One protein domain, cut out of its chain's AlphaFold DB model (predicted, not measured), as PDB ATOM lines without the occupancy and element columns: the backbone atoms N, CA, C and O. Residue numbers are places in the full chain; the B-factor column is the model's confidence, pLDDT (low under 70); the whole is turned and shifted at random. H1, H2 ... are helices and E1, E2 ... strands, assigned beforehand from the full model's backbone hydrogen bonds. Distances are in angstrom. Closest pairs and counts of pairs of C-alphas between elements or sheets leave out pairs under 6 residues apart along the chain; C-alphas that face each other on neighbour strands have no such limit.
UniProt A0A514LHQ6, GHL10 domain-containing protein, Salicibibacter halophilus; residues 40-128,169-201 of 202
ATOM      1  N   TYR A  40      25.350  28.878  40.059       88.19
ATOM      2  CA  TYR A  40      26.461  29.600  39.436       88.19
ATOM      3  C   TYR A  40      27.601  28.624  39.101       88.19
ATOM      4  O   TYR A  40      28.021  27.850  39.967       88.19
ATOM      5  N   ARG A  41      28.054  28.600  37.843       93.44
ATOM      6  CA  ARG A  41      29.045  27.652  37.313       93.44
ATOM      7  C   ARG A  41      30.031  28.427  36.455       93.44
ATOM      8  O   ARG A  41      29.733  28.756  35.308       93.44
ATOM      9  N   ALA A  42      31.179  28.728  37.042       94.50
ATOM     10  CA  ALA A  42      32.145  29.616  36.429       94.50
ATOM     11  C   ALA A  42      33.482  28.932  36.174       94.50
ATOM     12  O   ALA A  42      33.938  28.112  36.978       94.50
ATOM     13  N   PHE A  43      34.134  29.340  35.092       96.12
ATOM     14  CA  PHE A  43      35.573  29.171  34.954       96.12
ATOM     15  C   PHE A  43      36.294  30.383  35.520       96.12
ATOM     16  O   PHE A  43      35.928  31.521  35.241       96.12
ATOM     17  N   TRP A  44      37.332  30.118  36.307       94.75
ATOM     18  CA  TRP A  44      38.322  31.120  36.670       94.75
ATOM     19  C   TRP A  44      39.468  31.020  35.680       94.75
ATOM     20  O   TRP A  44      40.129  29.983  35.600       94.75
ATOM     21  N   VAL A  45      39.694  32.089  34.926       95.19
ATOM     22  CA  VAL A  45      40.700  32.126  33.870       95.19
ATOM     23  C   VAL A  45      41.766  33.149  34.225       95.19
ATOM     24  O   VAL A  45      41.469  34.307  34.507       95.19
ATOM     25  N   GLN A  46      43.014  32.695  34.261       92.25
ATOM     26  CA  GLN A  46      44.165  33.501  34.651       92.25
ATOM     27  C   GLN A  46      44.903  34.013  33.417       92.25
ATOM     28  O   GLN A  46      44.998  33.314  32.413       92.25
ATOM     29  N   ALA A  47      45.510  35.191  33.525       91.69
ATOM     30  CA  ALA A  47      46.290  35.809  32.453       91.69
ATOM     31  C   ALA A  47      47.766  35.352  32.433       91.69
ATOM     32  O   ALA A  47      48.597  35.887  31.691       91.69
ATOM     33  N   PHE A  48      48.138  34.376  33.265       89.94
ATOM     34  CA  PHE A  48      49.466  33.756  33.226       89.94
ATOM     35  C   PHE A  48      49.578  32.758  32.069       89.94
ATOM     36  O   PHE A  48      50.563  32.788  31.331       89.94
ATOM     37  N   GLU A  49      48.528  31.970  31.849       90.38
ATOM     38  CA  GLU A  49      48.461  30.904  30.848       90.38
ATOM     39  C   GLU A  49      47.660  31.337  29.604       90.38
ATOM     40  O   GLU A  49      46.998  32.380  29.633       90.38
ATOM     41  N   PRO A  50      47.712  30.571  28.497       92.75
ATOM     42  CA  PRO A  50      46.793  30.746  27.374       92.75
ATOM     43  C   PRO A  50      45.323  30.658  27.810       92.75
ATOM     44  O   PRO A  50      44.972  29.852  28.672       92.75
ATOM     45  N   GLY A  51      44.458  31.445  27.174       93.94
ATOM     46  CA  GLY A  51      43.005  31.413  27.381       93.94
ATOM     47  C   GLY A  51      42.330  32.778  27.256       93.94
ATOM     48  O   GLY A  51      41.133  32.846  27.003       93.94
ATOM     49  N   LEU A  52      43.091  33.862  27.423       95.69
ATOM     50  CA  LEU A  52      42.579  35.238  27.417       95.69
ATOM     51  C   LEU A  52      43.402  36.191  26.548       95.69
ATOM     52  O   LEU A  52      43.146  37.384  26.595       95.69
ATOM     53  N   LYS A  53      44.425  35.736  25.817       96.44
ATOM     54  CA  LYS A  53      45.410  36.652  25.211       96.44
ATOM     55  C   LYS A  53      45.184  36.883  23.723       96.44
ATOM     56  O   LYS A  53      45.560  37.936  23.211       96.44
ATOM     57  N   THR A  54      44.567  35.930  23.030       97.94
ATOM     58  CA  THR A  54      44.291  36.016  21.587       97.94
ATOM     59  C   THR A  54      42.830  35.682  21.274       97.94
ATOM     60  O   THR A  54      42.163  35.048  22.099       97.94
ATOM     61  N   PRO A  55      42.323  36.058  20.084       98.19
ATOM     62  CA  PRO A  55      40.991  35.656  19.637       98.19
ATOM     63  C   PRO A  55      40.784  34.139  19.687       98.19
ATOM     64  O   PRO A  55      39.788  33.674  20.225       98.19
ATOM     65  N   GLU A  56      41.755  33.358  19.203       98.31
ATOM     66  CA  GLU A  56      41.660  31.894  19.152       98.31
ATOM     67  C   GLU A  56      41.603  31.266  20.548       98.31
ATOM     68  O   GLU A  56      40.893  30.284  20.762       98.31
ATOM     69  N   GLU A  57      42.349  31.827  21.500       98.31
ATOM     70  CA  GLU A  57      42.303  31.394  22.894       98.31
ATOM     71  C   GLU A  57      40.937  31.678  23.529       98.31
ATOM     72  O   GLU A  57      40.386  30.805  24.199       98.31
ATOM     73  N   ILE A  58      40.375  32.866  23.284       98.38
ATOM     74  CA  ILE A  58      39.065  33.270  23.813       98.38
ATOM     75  C   ILE A  58      37.934  32.455  23.170       98.38
ATOM     76  O   ILE A  58      37.039  31.983  23.871       98.38
ATOM     77  N   ASP A  59      37.993  32.219  21.860       98.25
ATOM     78  CA  ASP A  59      37.031  31.373  21.150       98.25
ATOM     79  C   ASP A  59      37.027  29.946  21.705       98.25
ATOM     80  O   ASP A  59      35.964  29.351  21.922       98.25
ATOM     81  N   GLN A  60      38.217  29.396  21.967       98.31
ATOM     82  CA  GLN A  60      38.363  28.072  22.559       98.31
ATOM     83  C   GLN A  60      37.849  28.041  24.004       98.31
ATOM     84  O   GLN A  60      37.118  27.120  24.365       98.31
ATOM     85  N   LEU A  61      38.159  29.062  24.810       98.12
ATOM     86  CA  LEU A  61      37.644  29.206  26.173       98.12
ATOM     87  C   LEU A  61      36.110  29.192  26.202       98.12
ATOM     88  O   LEU A  61      35.511  28.469  27.000       98.12
ATOM     89  N   LEU A  62      35.467  29.968  25.329       98.06
ATOM     90  CA  LEU A  62      34.009  30.046  25.248       98.06
ATOM     91  C   LEU A  62      33.389  28.726  24.777       98.06
ATOM     92  O   LEU A  62      32.371  28.292  25.318       98.06
ATOM     93  N   LEU A  63      34.020  28.051  23.812       97.88
ATOM     94  CA  LEU A  63      33.610  26.715  23.385       97.88
ATOM     95  C   LEU A  63      33.694  25.700  24.536       97.88
ATOM     96  O   LEU A  63      32.791  24.879  24.709       97.88
ATOM     97  N   ASP A  64      34.762  25.747  25.328       97.75
ATOM     98  CA  ASP A  64      34.948  24.851  26.469       97.75
ATOM     99  C   ASP A  64      33.954  25.149  27.596       97.75
ATOM    100  O   ASP A  64      33.407  24.214  28.191       97.75
ATOM    101  N   ALA A  65      33.662  26.427  27.851       96.50
ATOM    102  CA  ALA A  65      32.640  26.854  28.799       96.50
ATOM    103  C   ALA A  65      31.255  26.308  28.410       96.50
ATOM    104  O   ALA A  65      30.582  25.698  29.246       96.50
ATOM    105  N   ASP A  66      30.872  26.422  27.136       94.69
ATOM    106  CA  ASP A  66      29.620  25.865  26.614       94.69
ATOM    107  C   ASP A  66      29.569  24.338  26.735       94.69
ATOM    108  O   ASP A  66      28.589  23.773  27.230       94.69
ATOM    109  N   ASN A  67      30.641  23.646  26.335       96.56
ATOM    110  CA  ASN A  67      30.729  22.184  26.426       96.56
ATOM    111  C   ASN A  67      30.622  21.685  27.875       96.56
ATOM    112  O   ASN A  67      30.081  20.606  28.129       96.56
ATOM    113  N   ALA A  68      31.126  22.471  28.827       95.94
ATOM    114  CA  ALA A  68      31.033  22.200  30.255       95.94
ATOM    115  C   ALA A  68      29.719  22.697  30.888       95.94
ATOM    116  O   ALA A  68      29.499  22.475  32.083       95.94
ATOM    117  N   ASN A  69      28.828  23.327  30.111       93.19
ATOM    118  CA  ASN A  69      27.587  23.943  30.579       93.19
ATOM    119  C   ASN A  69      27.834  25.003  31.677       93.19
ATOM    120  O   ASN A  69      27.049  25.122  32.625       93.19
ATOM    121  N   MET A  70      28.941  25.745  31.586       95.06
ATOM    122  CA  MET A  70      29.228  26.914  32.426       95.06
ATOM    123  C   MET A  70      28.329  28.087  32.024       95.06
ATOM    124  O   MET A  70      27.799  28.118  30.919       95.06
ATOM    125  N   ASN A  71      28.111  29.026  32.941       94.69
ATOM    126  CA  ASN A  71      27.313  30.229  32.688       94.69
ATOM    127  C   ASN A  71      28.039  31.531  33.038       94.69
ATOM    128  O   ASN A  71      27.451  32.595  32.889       94.69
ATOM    129  N   ALA A  72      29.294  31.455  33.483       96.12
ATOM    130  CA  ALA A  72      30.099  32.631  33.764       96.12
ATOM    131  C   ALA A  72      31.593  32.381  33.524       96.12
ATOM    132  O   ALA A  72      32.095  31.262  33.670       96.12
ATOM    133  N   ILE A  73      32.315  33.451  33.215       97.00
ATOM    134  CA  ILE A  73      33.772  33.504  33.170       97.00
ATOM    135  C   ILE A  73      34.231  34.593  34.137       97.00
ATOM    136  O   ILE A  73      33.858  35.759  34.007       97.00
ATOM    137  N   LEU A  74      35.060  34.200  35.103       96.25
ATOM    138  CA  LEU A  74      35.836  35.110  35.934       96.25
ATOM    139  C   LEU A  74      37.194  35.290  35.243       96.25
ATOM    140  O   LEU A  74      38.029  34.383  35.281       96.25
ATOM    141  N   ALA A  75      37.398  36.420  34.569       96.06
ATOM    142  CA  ALA A  75      38.580  36.663  33.742       96.06
ATOM    143  C   ALA A  75      39.593  37.559  34.460       96.06
ATOM    144  O   ALA A  75      39.266  38.687  34.814       96.06
ATOM    145  N   GLN A  76      40.833  37.094  34.637       94.44
ATOM    146  CA  GLN A  76      41.936  37.929  35.117       94.44
ATOM    147  C   GLN A  76      42.319  38.960  34.070       94.44
ATOM    148  O   GLN A  76      42.955  38.633  33.073       94.44
ATOM    149  N   VAL A  77      41.941  40.210  34.324       94.12
ATOM    150  CA  VAL A  77      42.155  41.336  33.406       94.12
ATOM    151  C   VAL A  77      43.288  42.259  33.846       94.12
ATOM    152  O   VAL A  77      43.651  43.178  33.116       94.12
ATOM    153  N   SER A  78      43.872  41.992  35.015       92.62
ATOM    154  CA  SER A  78      45.100  42.627  35.482       92.62
ATOM    155  C   SER A  78      45.945  41.653  36.284       92.62
ATOM    156  O   SER A  78      45.414  40.891  37.103       92.62
ATOM    157  N   ARG A  79      47.261  41.669  36.040       88.69
ATOM    158  CA  ARG A  79      48.216  40.833  36.776       88.69
ATOM    159  C   ARG A  79      49.071  41.614  37.746       88.69
ATOM    160  O   ARG A  79      49.587  41.019  38.675       88.69
ATOM    161  N   ARG A  80      49.320  42.895  37.504       89.44
ATOM    162  CA  ARG A  80      50.233  43.689  38.341       89.44
ATOM    163  C   ARG A  80      49.941  45.182  38.289       89.44
ATOM    164  O   ARG A  80      50.873  45.953  38.456       89.44
ATOM    165  N   HIS A  81      48.674  45.560  38.087       91.62
ATOM    166  CA  HIS A  81      48.227  46.911  37.695       91.62
ATOM    167  C   HIS A  81      48.535  47.276  36.238       91.62
ATOM    168  O   HIS A  81      48.676  48.437  35.874       91.62
ATOM    169  N   ASP A  82      48.578  46.258  35.383       93.38
ATOM    170  CA  ASP A  82      48.508  46.374  33.932       93.38
ATOM    171  C   ASP A  82      47.131  45.933  33.409       93.38
ATOM    172  O   ASP A  82      46.456  45.127  34.050       93.38
ATOM    173  N   ALA A  83      46.697  46.448  32.259       95.12
ATOM    174  CA  ALA A  83      45.394  46.136  31.673       95.12
ATOM    175  C   ALA A  83      45.493  45.159  30.495       95.12
ATOM    176  O   ALA A  83      46.191  45.406  29.513       95.12
ATOM    177  N   TYR A  84      44.715  44.077  30.568       96.81
ATOM    178  CA  TYR A  84      44.382  43.177  29.452       96.81
ATOM    179  C   TYR A  84      43.133  43.669  28.701       96.81
ATOM    180  O   TYR A  84      42.292  42.886  28.258       96.81
ATOM    181  N   TYR A  85      42.980  44.988  28.642       96.44
ATOM    182  CA  TYR A  85      41.826  45.693  28.114       96.44
ATOM    183  C   TYR A  85      42.212  47.143  27.806       96.44
ATOM    184  O   TYR A  85      43.272  47.614  28.225       96.44
ATOM    185  N   SER A  86      41.370  47.854  27.067       96.00
ATOM    186  CA  SER A  86      41.545  49.288  26.827       96.00
ATOM    187  C   SER A  86      41.180  50.069  28.094       96.00
ATOM    188  O   SER A  86      40.020  50.079  28.494       96.00
ATOM    189  N   SER A  87      42.167  50.706  28.726       96.06
ATOM    190  CA  SER A  87      42.010  51.417  29.999       96.06
ATOM    191  C   SER A  87      42.499  52.858  29.896       96.06
ATOM    192  O   SER A  87      43.522  53.118  29.258       96.06
ATOM    193  N   ASP A  88      41.797  53.777  30.565       95.88
ATOM    194  CA  ASP A  88      42.262  55.156  30.775       95.88
ATOM    195  C   ASP A  88      43.067  55.311  32.082       95.88
ATOM    196  O   ASP A  88      43.652  56.367  32.330       95.88
ATOM    197  N   VAL A  89      43.090  54.275  32.933       95.75
ATOM    198  CA  VAL A  89      43.677  54.307  34.286       95.75
ATOM    199  C   VAL A  89      44.945  53.466  34.376       95.75
ATOM    200  O   VAL A  89      45.937  53.904  34.957       95.75
ATOM    201  N   LEU A  90      44.918  52.254  33.821       95.00
ATOM    202  CA  LEU A  90      46.043  51.329  33.854       95.00
ATOM    203  C   LEU A  90      46.812  51.364  32.529       95.00
ATOM    204  O   LEU A  90      46.199  51.422  31.461       95.00
ATOM    205  N   PRO A  91      48.149  51.244  32.555       95.88
ATOM    206  CA  PRO A  91      48.902  51.001  31.337       95.88
ATOM    207  C   PRO A  91      48.505  49.657  30.718       95.88
ATOM    208  O   PRO A  91      48.239  48.678  31.421       95.88
ATOM    209  N   PHE A  92      48.511  49.588  29.389       96.00
ATOM    210  CA  PHE A  92      48.277  48.328  28.690       96.00
ATOM    211  C   PHE A  92      49.384  47.316  29.018       96.00
ATOM    212  O   PHE A  92      50.555  47.676  29.151       96.00
ATOM    213  N   THR A  93      49.012  46.045  29.146       94.19
ATOM    214  CA  THR A  93      49.934  44.966  29.516       94.19
ATOM    215  C   THR A  93      51.102  44.791  28.545       94.19
ATOM    216  O   THR A  93      50.980  44.923  27.329       94.19
ATOM    217  N   GLU A  94      52.253  44.435  29.111       92.69
ATOM    218  CA  GLU A  94      53.494  44.131  28.390       92.69
ATOM    219  C   GLU A  94      53.551  42.670  27.907       92.69
ATOM    220  O   GLU A  94      54.587  42.220  27.420       92.69
ATOM    221  N   ASP A  95      52.479  41.884  28.080       93.56
ATOM    222  CA  ASP A  95      52.455  40.474  27.684       93.56
ATOM    223  C   ASP A  95      52.627  40.320  26.158       93.56
ATOM    224  O   ASP A  95      51.722  40.665  25.393       93.56
ATOM    225  N   PRO A  96      53.757  39.760  25.681       94.12
ATOM    226  CA  PRO A  96      54.061  39.704  24.255       94.12
ATOM    227  C   PRO A  96      53.180  38.706  23.494       94.12
ATOM    228  O   PRO A  96      53.245  38.654  22.266       94.12
ATOM    229  N   ALA A  97      52.398  37.880  24.200       95.88
ATOM    230  CA  ALA A  97      51.447  36.971  23.575       95.88
ATOM    231  C   ALA A  97      50.199  37.695  23.047       95.88
ATOM    232  O   ALA A  97      49.486  37.123  22.222       95.88
ATOM    233  N   ILE A  98      49.936  38.934  23.482       96.69
ATOM    234  CA  ILE A  98      48.787  39.707  23.007       96.69
ATOM    235  C   ILE A  98      49.107  40.334  21.647       96.69
ATOM    236  O   ILE A  98      50.100  41.058  21.510       96.69
ATOM    237  N   PRO A  99      48.273  40.099  20.618       97.00
ATOM    238  CA  PRO A  99      48.442  40.751  19.330       97.00
ATOM    239  C   PRO A  99      48.357  42.277  19.450       97.00
ATOM    240  O   PRO A  99      47.545  42.825  20.191       97.00
ATOM    241  N   SER A 100      49.174  42.987  18.671       95.44
ATOM    242  CA  SER A 100      49.171  44.454  18.680       95.44
ATOM    243  C   SER A 100      47.785  45.023  18.351       95.44
ATOM    244  O   SER A 100      47.199  44.682  17.324       95.44
ATOM    245  N   GLY A 101      47.287  45.909  19.220       94.94
ATOM    246  CA  GLY A 101      45.981  46.556  19.070       94.94
ATOM    247  C   GLY A 101      44.784  45.654  19.382       94.94
ATOM    248  O   GLY A 101      43.655  46.049  19.101       94.94
ATOM    249  N   PHE A 102      45.011  44.457  19.924       97.88
ATOM    250  CA  PHE A 102      43.941  43.587  20.389       97.88
ATOM    251  C   PHE A 102      43.502  43.988  21.797       97.88
ATOM    252  O   PHE A 102      44.348  44.215  22.655       97.88
ATOM    253  N   ASP A 103      42.189  44.050  22.017       97.94
ATOM    254  CA  ASP A 103      41.556  44.275  23.317       97.94
ATOM    255  C   ASP A 103      40.929  42.954  23.798       97.94
ATOM    256  O   ASP A 103      39.829  42.603  23.350       97.94
ATOM    257  N   PRO A 104      41.622  42.188  24.660       97.94
ATOM    258  CA  PRO A 104      41.160  40.860  25.025       97.94
ATOM    259  C   PRO A 104      39.851  40.840  25.813       97.94
ATOM    260  O   PRO A 104      38.968  40.040  25.496       97.94
ATOM    261  N   LEU A 105      39.682  41.717  26.811       97.94
ATOM    262  CA  LEU A 105      38.422  41.791  27.558       97.94
ATOM    263  C   LEU A 105      37.271  42.232  26.656       97.94
ATOM    264  O   LEU A 105      36.195  41.637  26.717       97.94
ATOM    265  N   GLY A 106      37.492  43.238  25.806       97.88
ATOM    266  CA  GLY A 106      36.477  43.698  24.863       97.88
ATOM    267  C   GLY A 106      36.000  42.579  23.946       97.88
ATOM    268  O   GLY A 106      34.794  42.372  23.798       97.88
ATOM    269  N   TYR A 107      36.941  41.804  23.403       98.25
ATOM    270  CA  TYR A 107      36.627  40.651  22.568       98.25
ATOM    271  C   TYR A 107      35.860  39.569  23.338       98.25
ATOM    272  O   TYR A 107      34.832  39.090  22.863       98.25
ATOM    273  N   LEU A 108      36.304  39.222  24.553       98.19
ATOM    274  CA  LEU A 108      35.617  38.250  25.408       98.19
ATOM    275  C   LEU A 108      34.170  38.667  25.697       98.19
ATOM    276  O   LEU A 108      33.263  37.853  25.536       98.19
ATOM    277  N   VAL A 109      33.946  39.923  26.093       97.81
ATOM    278  CA  VAL A 109      32.609  40.461  26.384       97.81
ATOM    279  C   VAL A 109      31.714  40.409  25.149       97.81
ATOM    280  O   VAL A 109      30.549  40.028  25.252       97.81
ATOM    281  N   GLU A 110      32.231  40.765  23.973       97.25
ATOM    282  CA  GLU A 110      31.456  40.715  22.733       97.25
ATOM    283  C   GLU A 110      31.058  39.278  22.365       97.25
ATOM    284  O   GLU A 110      29.883  39.017  22.102       97.25
ATOM    285  N   GLN A 111      32.007  38.337  22.398       97.44
ATOM    286  CA  GLN A 111      31.760  36.948  21.996       97.44
ATOM    287  C   GLN A 111      30.925  36.159  23.022       97.44
ATOM    288  O   GLN A 111      30.160  35.266  22.648       97.44
ATOM    289  N   ALA A 112      31.022  36.482  24.316       96.38
ATOM    290  CA  ALA A 112      30.268  35.807  25.373       96.38
ATOM    291  C   ALA A 112      28.755  36.086  25.309       96.38
ATOM    292  O   ALA A 112      27.949  35.218  25.658       96.38
ATOM    293  N   LYS A 113      28.355  37.259  24.795       91.88
ATOM    294  CA  LYS A 113      26.945  37.677  24.688       91.88
ATOM    295  C   LYS A 113      26.091  36.713  23.875       91.88
ATOM    296  O   LYS A 113      24.970  36.409  24.273       91.88
ATOM    297  N   GLU A 114      26.610  36.205  22.758       89.38
ATOM    298  CA  GLU A 114      25.869  35.268  21.899       89.38
ATOM    299  C   GLU A 114      25.635  33.904  22.567       89.38
ATOM    300  O   GLU A 114      24.717  33.174  22.189       89.38
ATOM    301  N   ARG A 115      26.453  33.574  23.573       91.75
ATOM    302  CA  ARG A 115      26.423  32.307  24.313       91.75
ATOM    303  C   ARG A 115      25.697  32.415  25.653       91.75
ATOM    304  O   ARG A 115      25.539  31.411  26.338       91.75
ATOM    305  N   GLU A 116      25.223  33.612  26.009       91.94
ATOM    306  CA  GLU A 116      24.608  33.902  27.312       91.94
ATOM    307  C   GLU A 116      25.537  33.528  28.490       91.94
ATOM    308  O   GLU A 116      25.075  33.029  29.519       91.94
ATOM    309  N   ILE A 117      26.847  33.742  28.320       95.00
ATOM    310  CA  ILE A 117      27.866  33.561  29.363       95.00
ATOM    311  C   ILE A 117      28.140  34.920  30.003       95.00
ATOM    312  O   ILE A 117      28.495  35.868  29.307       95.00
ATOM    313  N   GLU A 118      28.015  34.997  31.327       95.81
ATOM    314  CA  GLU A 118      28.352  36.209  32.069       95.81
ATOM    315  C   GLU A 118      29.871  36.440  32.103       95.81
ATOM    316  O   GLU A 118      30.648  35.495  32.278       95.81
ATOM    317  N   VAL A 119      30.312  37.695  32.011       97.19
ATOM    318  CA  VAL A 119      31.730  38.068  32.113       97.19
ATOM    319  C   VAL A 119      31.960  38.953  33.332       97.19
ATOM    320  O   VAL A 119      31.375  40.027  33.478       97.19
ATOM    321  N   HIS A 120      32.864  38.495  34.200       95.88
ATOM    322  CA  HIS A 120      33.241  39.164  35.442       95.88
ATOM    323  C   HIS A 120      34.764  39.372  35.456       95.88
ATOM    324  O   HIS A 120      35.500  38.403  35.669       95.88
ATOM    325  N   PRO A 121      35.283  40.589  35.217       93.94
ATOM    326  CA  PRO A 121      36.704  40.870  35.378       93.94
ATOM    327  C   PRO A 121      37.157  40.659  36.822       93.94
ATOM    328  O   PRO A 121      36.424  40.957  37.770       93.94
ATOM    329  N   LEU A 122      38.389  40.181  36.966       88.50
ATOM    330  CA  LEU A 122      39.101  40.066  38.229       88.50
ATOM    331  C   LEU A 122      40.514  40.643  38.135       88.50
ATOM    332  O   LEU A 122      41.178  40.577  37.097       88.50
ATOM    333  N   TRP A 123      40.977  41.170  39.262       87.69
ATOM    334  CA  TRP A 123      42.318  41.714  39.444       87.69
ATOM    335  C   TRP A 123      43.047  40.864  40.465       87.69
ATOM    336  O   TRP A 123      42.483  40.490  41.495       87.69
ATOM    337  N   HIS A 124      44.296  40.551  40.159       78.12
ATOM    338  CA  HIS A 124      45.159  39.801  41.051       78.12
ATOM    339  C   HIS A 124      46.596  40.242  40.815       78.12
ATOM    340  O   HIS A 124      47.055  40.229  39.676       78.12
ATOM    341  N   GLU A 125      47.282  40.627  41.885       78.50
ATOM    342  CA  GLU A 125      48.571  41.309  41.830       78.50
ATOM    343  C   GLU A 125      49.730  40.335  42.062       78.50
ATOM    344  O   GLU A 125      49.903  39.767  43.137       78.50
ATOM    345  N   VAL A 126      50.555  40.149  41.039       74.88
ATOM    346  CA  VAL A 126      51.803  39.394  41.078       74.88
ATOM    347  C   VAL A 126      52.861  40.193  40.346       74.88
ATOM    348  O   VAL A 126      52.932  40.221  39.116       74.88
ATOM    349  N   TYR A 127      53.734  40.807  41.128       77.25
ATOM    350  CA  TYR A 127      54.941  41.427  40.615       77.25
ATOM    351  C   TYR A 127      56.040  40.379  40.408       77.25
ATOM    352  O   TYR A 127      56.130  39.379  41.119       77.25
ATOM    353  N   ASN A 128      56.890  40.614  39.414       78.00
ATOM    354  CA  ASN A 128      58.119  39.855  39.199       78.00
ATOM    355  C   ASN A 128      59.233  40.835  38.810       78.00
ATOM    356  O   ASN A 128      59.808  40.754  37.725       78.00
ATOM    357  N   VAL A 169      46.398  48.388  50.979       85.31
ATOM    358  CA  VAL A 169      44.952  48.658  50.853       85.31
ATOM    359  C   VAL A 169      44.410  49.626  51.915       85.31
ATOM    360  O   VAL A 169      43.283  50.111  51.795       85.31
ATOM    361  N   GLY A 170      45.177  49.926  52.966       87.44
ATOM    362  CA  GLY A 170      44.898  50.976  53.943       87.44
ATOM    363  C   GLY A 170      45.273  52.386  53.475       87.44
ATOM    364  O   GLY A 170      44.789  53.357  54.065       87.44
ATOM    365  N   HIS A 171      46.081  52.524  52.420       90.44
ATOM    366  CA  HIS A 171      46.481  53.819  51.876       90.44
ATOM    367  C   HIS A 171      45.308  54.475  51.119       90.44
ATOM    368  O   HIS A 171      44.785  53.892  50.164       90.44
ATOM    369  N   PRO A 172      44.874  55.697  51.486       92.06
ATOM    370  CA  PRO A 172      43.663  56.307  50.925       92.06
ATOM    371  C   PRO A 172      43.756  56.576  49.416       92.06
ATOM    372  O   PRO A 172      42.767  56.414  48.695       92.06
ATOM    373  N   ASP A 173      44.938  56.936  48.918       93.44
ATOM    374  CA  ASP A 173      45.123  57.171  47.482       93.44
ATOM    375  C   ASP A 173      45.137  55.853  46.698       93.44
ATOM    376  O   ASP A 173      44.633  55.801  45.580       93.44
ATOM    377  N   PHE A 174      45.593  54.753  47.313       92.19
ATOM    378  CA  PHE A 174      45.532  53.440  46.674       92.19
ATOM    379  C   PHE A 174      44.094  52.906  46.631       92.19
ATOM    380  O   PHE A 174      43.653  52.381  45.612       92.19
ATOM    381  N   GLN A 175      43.303  53.135  47.685       92.38
ATOM    382  CA  GLN A 175      41.860  52.861  47.654       92.38
ATOM    383  C   GLN A 175      41.160  53.634  46.531       92.38
ATOM    384  O   GLN A 175      40.297  53.084  45.847       92.38
ATOM    385  N   THR A 176      41.541  54.899  46.332       94.50
ATOM    386  CA  THR A 176      41.017  55.727  45.239       94.50
ATOM    387  C   THR A 176      41.399  55.132  43.885       94.50
ATOM    388  O   THR A 176      40.518  54.947  43.048       94.50
ATOM    389  N   HIS A 177      42.658  54.725  43.710       93.25
ATOM    390  CA  HIS A 177      43.136  54.072  42.492       93.25
ATOM    391  C   HIS A 177      42.363  52.782  42.163       93.25
ATOM    392  O   HIS A 177      41.932  52.594  41.026       93.25
ATOM    393  N   ILE A 178      42.096  51.923  43.155       91.81
ATOM    394  CA  ILE A 178      41.284  50.708  42.962       91.81
ATOM    395  C   ILE A 178      39.869  51.067  42.486       91.81
ATOM    396  O   ILE A 178      39.339  50.430  41.573       91.81
ATOM    397  N   VAL A 179      39.243  52.087  43.084       93.31
ATOM    398  CA  VAL A 179      37.906  52.540  42.671       93.31
ATOM    399  C   VAL A 179      37.927  53.069  41.239       93.31
ATOM    400  O   VAL A 179      37.030  52.732  40.467       93.31
ATOM    401  N   GLU A 180      38.932  53.861  40.871       94.81
ATOM    402  CA  GLU A 180      39.104  54.377  39.510       94.81
ATOM    403  C   GLU A 180      39.268  53.240  38.504       94.81
ATOM    404  O   GLU A 180      38.549  53.208  37.513       94.81
ATOM    405  N   MET A 181      40.118  52.260  38.801       93.56
ATOM    406  CA  MET A 181      40.358  51.082  37.969       93.56
ATOM    407  C   MET A 181      39.094  50.235  37.750       93.56
ATOM    408  O   MET A 181      38.778  49.849  36.624       93.56
ATOM    409  N   VAL A 182      38.337  49.951  38.815       92.56
ATOM    410  CA  VAL A 182      37.079  49.189  38.707       92.56
ATOM    411  C   VAL A 182      36.010  49.998  37.964       92.56
ATOM    412  O   VAL A 182      35.241  49.446  37.178       92.56
ATOM    413  N   THR A 183      35.963  51.314  38.182       93.81
ATOM    414  CA  THR A 183      35.019  52.210  37.499       93.81
ATOM    415  C   THR A 183      35.348  52.345  36.014       93.81
ATOM    416  O   THR A 183      34.441  52.354  35.185       93.81
ATOM    417  N   ASP A 184      36.632  52.416  35.671       95.25
ATOM    418  CA  ASP A 184      37.144  52.475  34.304       95.25
ATOM    419  C   ASP A 184      36.662  51.278  33.483       95.25
ATOM    420  O   ASP A 184      35.988  51.456  32.467       95.25
ATOM    421  N   VAL A 185      36.882  50.052  33.966       94.19
ATOM    422  CA  VAL A 185      36.430  48.862  33.232       94.19
ATOM    423  C   VAL A 185      34.899  48.782  33.145       94.19
ATOM    424  O   VAL A 185      34.350  48.433  32.102       94.19
ATOM    425  N   ALA A 186      34.183  49.164  34.208       93.44
ATOM    426  CA  ALA A 186      32.720  49.140  34.227       93.44
ATOM    427  C   ALA A 186      32.085  50.177  33.283       93.44
ATOM    428  O   ALA A 186      30.963  49.979  32.817       93.44
ATOM    429  N   ASN A 187      32.784  51.276  32.992       94.75
ATOM    430  CA  ASN A 187      32.328  52.293  32.045       94.75
ATOM    431  C   ASN A 187      32.630  51.923  30.587       94.75
ATOM    432  O   ASN A 187      31.899  52.354  29.693       94.75
ATOM    433  N   HIS A 188      33.685  51.142  30.345       94.38
ATOM    434  CA  HIS A 188      34.113  50.748  29.002       94.38
ATOM    435  C   HIS A 188      33.396  49.508  28.464       94.38
ATOM    436  O   HIS A 188      33.186  49.404  27.253       94.38
ATOM    437  N   TYR A 189      32.977  48.593  29.341       96.19
ATOM    438  CA  TYR A 189      32.426  47.300  28.939       96.19
ATOM    439  C   TYR A 189      31.067  47.015  29.575       96.19
ATOM    440  O   TYR A 189      30.748  47.429  30.685       96.19
ATOM    441  N   ASP A 190      30.253  46.260  28.846       93.56
ATOM    442  CA  ASP A 190      28.946  45.799  29.302       93.56
ATOM    443  C   ASP A 190      29.106  44.506  30.109       93.56
ATOM    444  O   ASP A 190      28.962  43.412  29.569       93.56
ATOM    445  N   LEU A 191      29.507  44.662  31.371       92.38
ATOM    446  CA  LEU A 191      29.848  43.576  32.292       92.38
ATOM    447  C   LEU A 191      28.657  43.140  33.150       92.38
ATOM    448  O   LEU A 191      27.793  43.949  33.495       92.38
ATOM    449  N   ASP A 192      28.681  41.883  33.588       93.00
ATOM    450  CA  ASP A 192      27.646  41.296  34.454       93.00
ATOM    451  C   ASP A 192      27.968  41.437  35.947       93.00
ATOM    452  O   ASP A 192      27.088  41.357  36.812       93.00
ATOM    453  N   GLY A 193      29.236  41.688  36.260       89.56
ATOM    454  CA  GLY A 193      29.724  41.912  37.609       89.56
ATOM    455  C   GLY A 193      31.223  42.165  37.637       89.56
ATOM    456  O   GLY A 193      31.878  42.280  36.609       89.56
ATOM    457  N   VAL A 194      31.763  42.280  38.844       89.12
ATOM    458  CA  VAL A 194      33.184  42.511  39.131       89.12
ATOM    459  C   VAL A 194      33.562  41.512  40.216       89.12
ATOM    460  O   VAL A 194      32.836  41.369  41.203       89.12
ATOM    461  N   HIS A 195      34.679  40.810  40.042       88.88
ATOM    462  CA  HIS A 195      35.166  39.824  40.999       88.88
ATOM    463  C   HIS A 195      36.483  40.294  41.621       88.88
ATOM    464  O   HIS A 195      37.453  40.561  40.922       88.88
ATOM    465  N   LEU A 196      36.531  40.388  42.948       78.38
ATOM    466  CA  LEU A 196      37.751  40.743  43.674       78.38
ATOM    467  C   LEU A 196      38.354  39.459  44.245       78.38
ATOM    468  O   LEU A 196      37.697  38.767  45.024       78.38
ATOM    469  N   ASP A 197      39.580  39.132  43.836       72.38
ATOM    470  CA  ASP A 197      40.316  38.002  44.401       72.38
ATOM    471  C   ASP A 197      40.813  38.336  45.821       72.38
ATOM    472  O   ASP A 197      40.951  39.500  46.203       72.38
ATOM    473  N   LEU A 198      41.105  37.303  46.609       57.94
ATOM    474  CA  LEU A 198      41.629  37.387  47.965       57.94
ATOM    475  C   LEU A 198      42.877  38.273  48.045       57.94
ATOM    476  O   LEU A 198      42.990  39.056  48.978       57.94
ATOM    477  N   TYR A 199      43.784  38.188  47.070       57.50
ATOM    478  CA  TYR A 199      45.028  38.966  47.087       57.50
ATOM    479  C   TYR A 199      44.856  40.443  46.724       57.50
ATOM    480  O   TYR A 199      45.787  41.210  46.925       57.50
ATOM    481  N   LEU A 200      43.685  40.862  46.233       54.62
ATOM    482  CA  LEU A 200      43.388  42.288  46.067       54.62
ATOM    483  C   LEU A 200      43.038  42.960  47.410       54.62
ATOM    484  O   LEU A 200      43.065  44.180  47.517       54.62
ATOM    485  N   ILE A 201      42.661  42.183  48.435       40.94
ATOM    486  CA  ILE A 201      42.122  42.701  49.706       40.94
ATOM    487  C   ILE A 201      42.984  42.387  50.940       40.94
ATOM    488  O   ILE A 201      42.564  42.722  52.051       40.94
TER     489      ILE A 201
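This is residues 40 to 128 and 169 to 201 of the 202 residues of the protein "GHL10 domain-containing protein" of Salicibibacter halophilus (UniProt A0A514LHQ6). A small sheet of three parallel strands, E1, E2 and E3, is covered on one face by the helices H1 and H2, while the longest helix, H3, lies past the E3 edge and sticks out with residues 172 to 176. A long loop, residues 79 to 103, joins the end of E2 to H2. The printed part has 122 residues, with three named strands and three named helices in the order E1 H1 E2 H2 E3 H3, and the sheet order is E1 E2 E3. The class is mixed, helices and strands, though under half of the residues are in named elements. The whole is compact, with a radius of gyration of the C-alphas of 13.9 A, and spans 43 by 32 by 26 A.

In the sheet, E1, residues 42 to 45, is an edge strand. Its parallel neighbour is the inner strand E2, residues 72 to 78, at 23 degrees, with N 45 and O 74 at 2.9 A and N 74 and O 43 at 2.8 A, within hydrogen-bond range. E2 is also parallel to the other edge strand, E3, residues 118 to 123, at 29 degrees, with N 73 and O 118 at 2.8 A. H1, residues 55 to 67, is on the sheet; its closest C-alphas with E1 are those of Ala 65 and Phe 43, 7.2 A apart. H2, residues 104 to 113, is on the sheet at a height over the sheet of 9.1 A, over E3, and runs along the strands, at 2 degrees to E3 on the local plane. H1 and H2 touch, with the C-alphas of Ile 58 and Leu 108 closest at 6.3 A; they run the same way at a steep tilt of 37 degrees, only just steep. H3, residues 172 to 188, is on the sheet and near E3, with 7 pairs of C-alphas within 10 A, but apart from H1 and H2. These helices on one face of the sheet make two layers, one of strands and one of helices. E1, H1, E2 and E2, H2, E3 are strand-helix-strand units, parallel neighbours with a helix between, each with a right-handed crossover. In H1 and H3 every O i to N i+4 pair is within hydrogen-bond range; in H2, 5 of 6 are.

E1 begins at C-alpha 42, (32.145, 29.616, 36.429), and is 9.3 A long. H1 is 18.2 A, E2 18.1 A, H2 14.6 A and E3 16.7 A long. H3, 24.6 A, ends at C-alpha 188, (34.113, 50.748, 29.002).

The C-alphas of Asn 67 and Pro 172, the two farthest apart, are 44.0 A apart. Residues 129 to 168 are not printed, and C-alphas 128 and 169 are 19.7 A apart across the cut. The link E2 to H2 is long, with 25 residues. Residues 198 to 201 have pLDDT under 70.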